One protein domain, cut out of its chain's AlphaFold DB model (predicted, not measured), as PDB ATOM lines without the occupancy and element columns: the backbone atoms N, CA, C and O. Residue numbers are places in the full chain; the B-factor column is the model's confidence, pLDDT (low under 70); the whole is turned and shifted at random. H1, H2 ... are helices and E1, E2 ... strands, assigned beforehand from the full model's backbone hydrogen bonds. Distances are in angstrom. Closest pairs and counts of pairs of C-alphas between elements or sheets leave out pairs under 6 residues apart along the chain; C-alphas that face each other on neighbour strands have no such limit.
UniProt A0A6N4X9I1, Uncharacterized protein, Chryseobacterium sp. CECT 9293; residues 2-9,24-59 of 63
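AT A GLANCE: This is residues 2 to 9 and 24 to 59 of the 63 residues of an uncharacterized protein of Chryseobacterium sp. CECT 9293 (UniProt A0A6N4X9I1). A long, two-stranded antiparallel hairpin, E1 and E2, makes the length of this domain, and a short helix, H1, sits beside E2, away from the hairpin's turn. The turn end sticks out, with residues 33 to 38 standing free, while the unnamed stretch after E2, residues 47 to 59, folds back towards the middle of the domain. The printed part has 44 residues, with one named helix and two named strands in the order H1, E1, E2; the sheet's order is E1 - E2, and the class is mixed, helices and strands. The whole is only just compact, close to loose, with a radius of gyration of the C-alphas of 10.9 A, and its elongated outline spans 32 by 18 by 16 A.

IN THESE COORDINATES: E1 is the longest strand, residues 24 to 33, and measures 26.3 A from first to last C-alpha; C-alpha 24 is at (-36.345, 0.488, -44.614). E2, residues 38 to 46, measures 25.4 A and ends with C-alpha 46 at (-32.860, -1.975, -46.870). H1, residues 2 to 8, measures 10.1 A and begins with C-alpha 2 at (-26.767, -0.565, -36.366).

HOW THE PARTS SIT: E1 and E2 are antiparallel neighbours, with 156 degrees between their N-to-C directions, and they form a hairpin with a tight link of 4 residues. Among the C-alphas that face each other are those of Lys 33 and Glu 38, 4.3 A apart, and those of Arg 24 and Asn 46, 4.8 A apart. N 32 and O 39 are 2.8 A apart and N 28 and O 43 are 2.8 A apart, both within hydrogen-bond range. H1 and E2 have 6 pairs of C-alphas within 8 A, and their closest C-alphas are those of Asp 3 and Pro 44, 6.1 A apart. Within 10 A, residues 2 to 7 of H1 make 15 pairs of C-alphas with E2 and 3 with E1. In H1 every O i to N i+4 pair is within hydrogen-bond range.

THE WHOLE: The two C-alphas farthest apart in the domain are those of Phe 36 and Glu 48, at 33.6 A. Residues 10 to 23 are cut out and not printed, and C-alphas 9 and 24 are 12.0 A apart across this cut, which falls in the link from H1 to E1. The C-alphas of residues 47 to 59 lie 6 to 15 A from the mean of the C-alphas. The mean pLDDT of the printed part is 76.5, and the model's confidence is low, under 70, at residues 9, 24, 47 and 49 to 50.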
ATOM      1  N   LEU A   2     -26.801  -0.343 -34.910       78.25
ATOM      2  CA  LEU A   2     -26.767  -0.565 -36.366       78.25
ATOM      3  C   LEU A   2     -27.713   0.342 -37.175       78.25
ATOM      4  O   LEU A   2     -27.467   0.585 -38.350       78.25
ATOM      5  N   ASP A   3     -28.772   0.883 -36.562       75.31
ATOM      6  CA  ASP A   3     -29.663   1.830 -37.253       75.31
ATOM      7  C   ASP A   3     -28.945   3.131 -37.643       75.31
ATOM      8  O   ASP A   3     -29.261   3.713 -38.675       75.31
ATOM      9  N   ALA A   4     -27.953   3.558 -36.853       76.62
ATOM     10  CA  ALA A   4     -27.156   4.745 -37.152       76.62
ATOM     11  C   ALA A   4     -26.219   4.512 -38.349       76.62
ATOM     12  O   ALA A   4     -26.064   5.398 -39.179       76.62
ATOM     13  N   GLU A   5     -25.650   3.307 -38.483       77.69
ATOM     14  CA  GLU A   5     -24.871   2.943 -39.674       77.69
ATOM     15  C   GLU A   5     -25.743   2.946 -40.931       77.69
ATOM     16  O   GLU A   5     -25.310   3.418 -41.981       77.69
ATOM     17  N   LEU A   6     -26.974   2.431 -40.833       75.19
ATOM     18  CA  LEU A   6     -27.909   2.431 -41.956       75.19
ATOM     19  C   LEU A   6     -28.315   3.853 -42.360       75.19
ATOM     20  O   LEU A   6     -28.512   4.108 -43.545       75.19
ATOM     21  N   ASP A   7     -28.433   4.768 -41.396       73.75
ATOM     22  CA  ASP A   7     -28.738   6.171 -41.676       73.75
ATOM     23  C   ASP A   7     -27.574   6.914 -42.324       73.75
ATOM     24  O   ASP A   7     -27.806   7.668 -43.263       73.75
ATOM     25  N   SER A   8     -26.333   6.640 -41.923       74.38
ATOM     26  CA  SER A   8     -25.152   7.218 -42.577       74.38
ATOM     27  C   SER A   8     -24.898   6.670 -43.986       74.38
ATOM     28  O   SER A   8     -24.291   7.353 -44.799       74.38
ATOM     29  N   ASN A   9     -25.338   5.441 -44.285       69.50
ATOM     30  CA  ASN A   9     -25.187   4.826 -45.613       69.50
ATOM     31  C   ASN A   9     -26.249   5.281 -46.627       69.50
ATOM     32  O   ASN A   9     -26.222   4.852 -47.779       69.50
ATOM     33  N   ARG A  24     -36.707   1.340 -45.754       69.69
ATOM     34  CA  ARG A  24     -36.345   0.488 -44.614       69.69
ATOM     35  C   ARG A  24     -37.297  -0.703 -44.623       69.69
ATOM     36  O   ARG A  24     -38.484  -0.521 -44.374       69.69
ATOM     37  N   ASN A  25     -36.771  -1.898 -44.858       75.31
ATOM     38  CA  ASN A  25     -37.564  -3.123 -44.885       75.31
ATOM     39  C   ASN A  25     -37.332  -3.929 -43.604       75.31
ATOM     40  O   ASN A  25     -36.756  -5.019 -43.605       75.31
ATOM     41  N   GLY A  26     -37.728  -3.312 -42.489       78.94
ATOM     42  CA  GLY A  26     -37.658  -3.901 -41.156       78.94
ATOM     43  C   GLY A  26     -36.250  -4.301 -40.703       78.94
ATOM     44  O   GLY A  26     -35.232  -3.720 -41.096       78.94
ATOM     45  N   HIS A  27     -36.214  -5.315 -39.838       80.94
ATOM     46  CA  HIS A  27     -35.006  -5.836 -39.207       80.94
ATOM     47  C   HIS A  27     -34.947  -7.355 -39.368       80.94
ATOM     48  O   HIS A  27     -35.938  -8.045 -39.141       80.94
ATOM     49  N   GLY A  28     -33.779  -7.889 -39.726       81.06
ATOM     50  CA  GLY A  28     -33.490  -9.320 -39.642       81.06
ATOM     51  C   GLY A  28     -32.890  -9.673 -38.282       81.06
ATOM     52  O   GLY A  28     -32.100  -8.899 -37.741       81.06
ATOM     53  N   SER A  29     -33.231 -10.832 -37.723       81.31
ATOM     54  CA  SER A  29     -32.547 -11.350 -36.537       81.31
ATOM     55  C   SER A  29     -31.242 -12.044 -36.919       81.31
ATOM     56  O   SER A  29     -31.163 -12.772 -37.913       81.31
ATOM     57  N   LYS A  30     -30.195 -11.818 -36.125       81.56
ATOM     58  CA  LYS A  30     -28.916 -12.508 -36.261       81.56
ATOM     59  C   LYS A  30     -28.403 -12.923 -34.892       81.56
ATOM     60  O   LYS A  30     -28.273 -12.091 -33.999       81.56
ATOM     61  N   LYS A  31     -28.072 -14.205 -34.756       82.62
ATOM     62  CA  LYS A  31     -27.389 -14.742 -33.579       82.62
ATOM     63  C   LYS A  31     -25.883 -14.596 -33.759       82.62
ATOM     64  O   LYS A  31     -25.353 -14.932 -34.818       82.62
ATOM     65  N   ILE A  32     -25.212 -14.067 -32.745       79.06
ATOM     66  CA  ILE A  32     -23.768 -13.854 -32.719       79.06
ATOM     67  C   ILE A  32     -23.234 -14.521 -31.463       79.06
ATOM     68  O   ILE A  32     -23.730 -14.266 -30.369       79.06
ATOM     69  N   LYS A  33     -22.208 -15.356 -31.618       78.62
ATOM     70  CA  LYS A  33     -21.432 -15.861 -30.487       78.62
ATOM     71  C   LYS A  33     -20.299 -14.881 -30.218       78.62
ATOM     72  O   LYS A  33     -19.437 -14.698 -31.079       78.62
ATOM     73  N   SER A  34     -20.356 -14.206 -29.076       75.75
ATOM     74  CA  SER A  34     -19.259 -13.384 -28.567       75.75
ATOM     75  C   SER A  34     -18.438 -14.201 -27.570       75.75
ATOM     76  O   SER A  34     -18.863 -15.268 -27.135       75.75
ATOM     77  N   SER A  35     -17.264 -13.705 -27.181       77.75
ATOM     78  CA  SER A  35     -16.384 -14.363 -26.202       77.75
ATOM     79  C   SER A  35     -17.032 -14.568 -24.830       77.75
ATOM     80  O   SER A  35     -16.539 -15.371 -24.047       77.75
ATOM     81  N   PHE A  36     -18.105 -13.830 -24.541       70.06
ATOM     82  CA  PHE A  36     -18.819 -13.902 -23.275       70.06
ATOM     83  C   PHE A  36     -20.052 -14.804 -23.369       70.06
ATOM     84  O   PHE A  36     -20.151 -15.728 -22.574       70.06
ATOM     85  N   GLU A  37     -20.944 -14.598 -24.348       77.38
ATOM     86  CA  GLU A  37     -22.173 -15.392 -24.527       77.38
ATOM     87  C   GLU A  37     -22.697 -15.341 -25.978       77.38
ATOM     88  O   GLU A  37     -22.215 -14.574 -26.824       77.38
ATOM     89  N   GLU A  38     -23.715 -16.158 -26.271       81.56
ATOM     90  CA  GLU A  38     -24.511 -16.048 -27.495       81.56
ATOM     91  C   GLU A  38     -25.569 -14.949 -27.335       81.56
ATOM     92  O   GLU A  38     -26.402 -14.996 -26.433       81.56
ATOM     93  N   CYS A  39     -25.569 -13.959 -28.225       81.81
ATOM     94  CA  CYS A  39     -26.541 -12.870 -28.215       81.81
ATOM     95  C   CYS A  39     -27.289 -12.793 -29.546       81.81
ATOM     96  O   CYS A  39     -26.711 -12.942 -30.624       81.81
ATOM     97  N   GLU A  40     -28.588 -12.510 -29.480       82.69
ATOM     98  CA  GLU A  40     -29.404 -12.224 -30.655       82.69
ATOM     99  C   GLU A  40     -29.533 -10.714 -30.843       82.69
ATOM    100  O   GLU A  40     -29.957  -9.989 -29.943       82.69
ATOM    101  N   ILE A  41     -29.170 -10.234 -32.029       83.75
ATOM    102  CA  ILE A  41     -29.267  -8.825 -32.390       83.75
ATOM    103  C   ILE A  41     -30.217  -8.626 -33.568       83.75
ATOM    104  O   ILE A  41     -30.399  -9.501 -34.418       83.75
ATOM    105  N   LYS A  42     -30.801  -7.430 -33.640       84.19
ATOM    106  CA  LYS A  42     -31.627  -6.991 -34.765       84.19
ATOM    107  C   LYS A  42     -30.770  -6.175 -35.725       84.19
ATOM    108  O   LYS A  42     -30.254  -5.123 -35.357       84.19
ATOM    109  N   VAL A  43     -30.623  -6.664 -36.950       82.94
ATOM    110  CA  VAL A  43     -29.865  -6.014 -38.019       82.94
ATOM    111  C   VAL A  43     -30.854  -5.322 -38.958       82.94
ATOM    112  O   VAL A  43     -31.690  -6.003 -39.557       82.94
ATOM    113  N   PRO A  44     -30.805  -3.990 -39.093       82.06
ATOM    114  CA  PRO A  44     -31.700  -3.272 -39.984       82.06
ATOM    115  C   PRO A  44     -31.355  -3.587 -41.442       82.06
ATOM    116  O   PRO A  44     -30.196  -3.832 -41.788       82.06
ATOM    117  N   ARG A  45     -32.373  -3.619 -42.303       75.31
ATOM    118  CA  ARG A  45     -32.221  -3.991 -43.711       75.31
ATOM    119  C   ARG A  45     -32.889  -2.971 -44.624       75.31
ATOM    120  O   ARG A  45     -33.911  -2.374 -44.287       75.31
ATOM    121  N   ASN A  46     -32.298  -2.777 -45.795       72.75
ATOM    122  CA  ASN A  46     -32.860  -1.975 -46.870       72.75
ATOM    123  C   ASN A  46     -33.431  -2.881 -47.978       72.75
ATOM    124  O   ASN A  46     -33.008  -4.035 -48.104       72.75
ATOM    125  N   ASP A  47     -34.415  -2.392 -48.736       68.56
ATOM    126  CA  ASP A  47     -35.148  -3.201 -49.727       68.56
ATOM    127  C   ASP A  47     -34.235  -3.849 -50.765       68.56
ATOM    128  O   ASP A  47     -34.310  -5.055 -51.009       68.56
ATOM    129  N   GLU A  48     -33.286  -3.080 -51.291       70.00
ATOM    130  CA  GLU A  48     -32.326  -3.558 -52.288       70.00
ATOM    131  C   GLU A  48     -31.272  -4.507 -51.697       70.00
ATOM    132  O   GLU A  48     -30.446  -5.065 -52.415       70.00
ATOM    133  N   ARG A  49     -31.287  -4.721 -50.372       67.81
ATOM    134  CA  ARG A  49     -30.306  -5.535 -49.641       67.81
ATOM    135  C   ARG A  49     -28.860  -5.062 -49.863       67.81
ATOM    136  O   ARG A  49     -27.937  -5.840 -49.627       67.81
ATOM    137  N   SER A  50     -28.655  -3.814 -50.278       69.88
ATOM    138  CA  SER A  50     -27.338  -3.215 -50.533       69.88
ATOM    139  C   SER A  50     -26.610  -2.808 -49.252       69.88
ATOM    140  O   SER A  50     -25.404  -2.612 -49.284       69.88
ATOM    141  N   PHE A  51     -27.306  -2.709 -48.113       76.25
ATOM    142  CA  PHE A  51     -26.665  -2.366 -46.846       76.25
ATOM    143  C   PHE A  51     -25.728  -3.488 -46.379       76.25
ATOM    144  O   PHE A  51     -26.119  -4.662 -46.287       76.25
ATOM    145  N   GLU A  52     -24.488  -3.112 -46.077       76.19
ATOM    146  CA  GLU A  52     -23.461  -3.983 -45.518       76.19
ATOM    147  C   GLU A  52     -23.002  -3.391 -44.179       76.19
ATOM    148  O   GLU A  52     -22.243  -2.423 -44.170       76.19
ATOM    149  N   PRO A  53     -23.498  -3.923 -43.043       75.56
ATOM    150  CA  PRO A  53     -23.114  -3.415 -41.735       75.56
ATOM    151  C   PRO A  53     -21.631  -3.681 -41.489       75.56
ATOM    152  O   PRO A  53     -21.156  -4.806 -41.678       75.56
ATOM    153  N   VAL A  54     -20.914  -2.653 -41.038       77.19
ATOM    154  CA  VAL A  54     -19.468  -2.729 -40.782       77.19
ATOM    155  C   VAL A  54     -19.220  -3.396 -39.434       77.19
ATOM    156  O   VAL A  54     -18.395  -4.303 -39.330       77.19
ATOM    157  N   LEU A  55     -19.997  -3.014 -38.415       74.38
ATOM    158  CA  LEU A  55     -19.927  -3.596 -37.073       74.38
ATOM    159  C   LEU A  55     -20.258  -5.095 -37.037       74.38
ATOM    160  O   LEU A  55     -19.737  -5.825 -36.195       74.38
ATOM    161  N   VAL A  56     -21.124  -5.568 -37.936       74.44
ATOM    162  CA  VAL A  56     -21.509  -6.981 -38.025       74.44
ATOM    163  C   VAL A  56     -21.557  -7.404 -39.484       74.44
ATOM    164  O   VAL A  56     -22.559  -7.206 -40.170       74.44
ATOM    165  N   ALA A  57     -20.498  -8.075 -39.938       75.50
ATOM    166  CA  ALA A  57     -20.388  -8.537 -41.313       75.50
ATOM    167  C   ALA A  57     -21.611  -9.365 -41.747       75.50
ATOM    168  O   ALA A  57     -22.036 -10.320 -41.084       75.50
ATOM    169  N   LYS A  58     -22.156  -9.030 -42.916       71.88
ATOM    170  CA  LYS A  58     -23.403  -9.579 -43.470       71.88
ATOM    171  C   LYS A  58     -23.424 -11.107 -43.575       71.88
ATOM    172  O   LYS A  58     -24.447 -11.722 -43.288       71.88
ATOM    173  N   LYS A  59     -22.293 -11.721 -43.937       70.12
ATOM    174  CA  LYS A  59     -22.143 -13.178 -44.105       70.12
ATOM    175  C   LYS A  59     -21.416 -13.879 -42.959       70.12
ATOM    176  O   LYS A  59     -21.178 -15.074 -43.070       70.12
TER     177      LYS A  59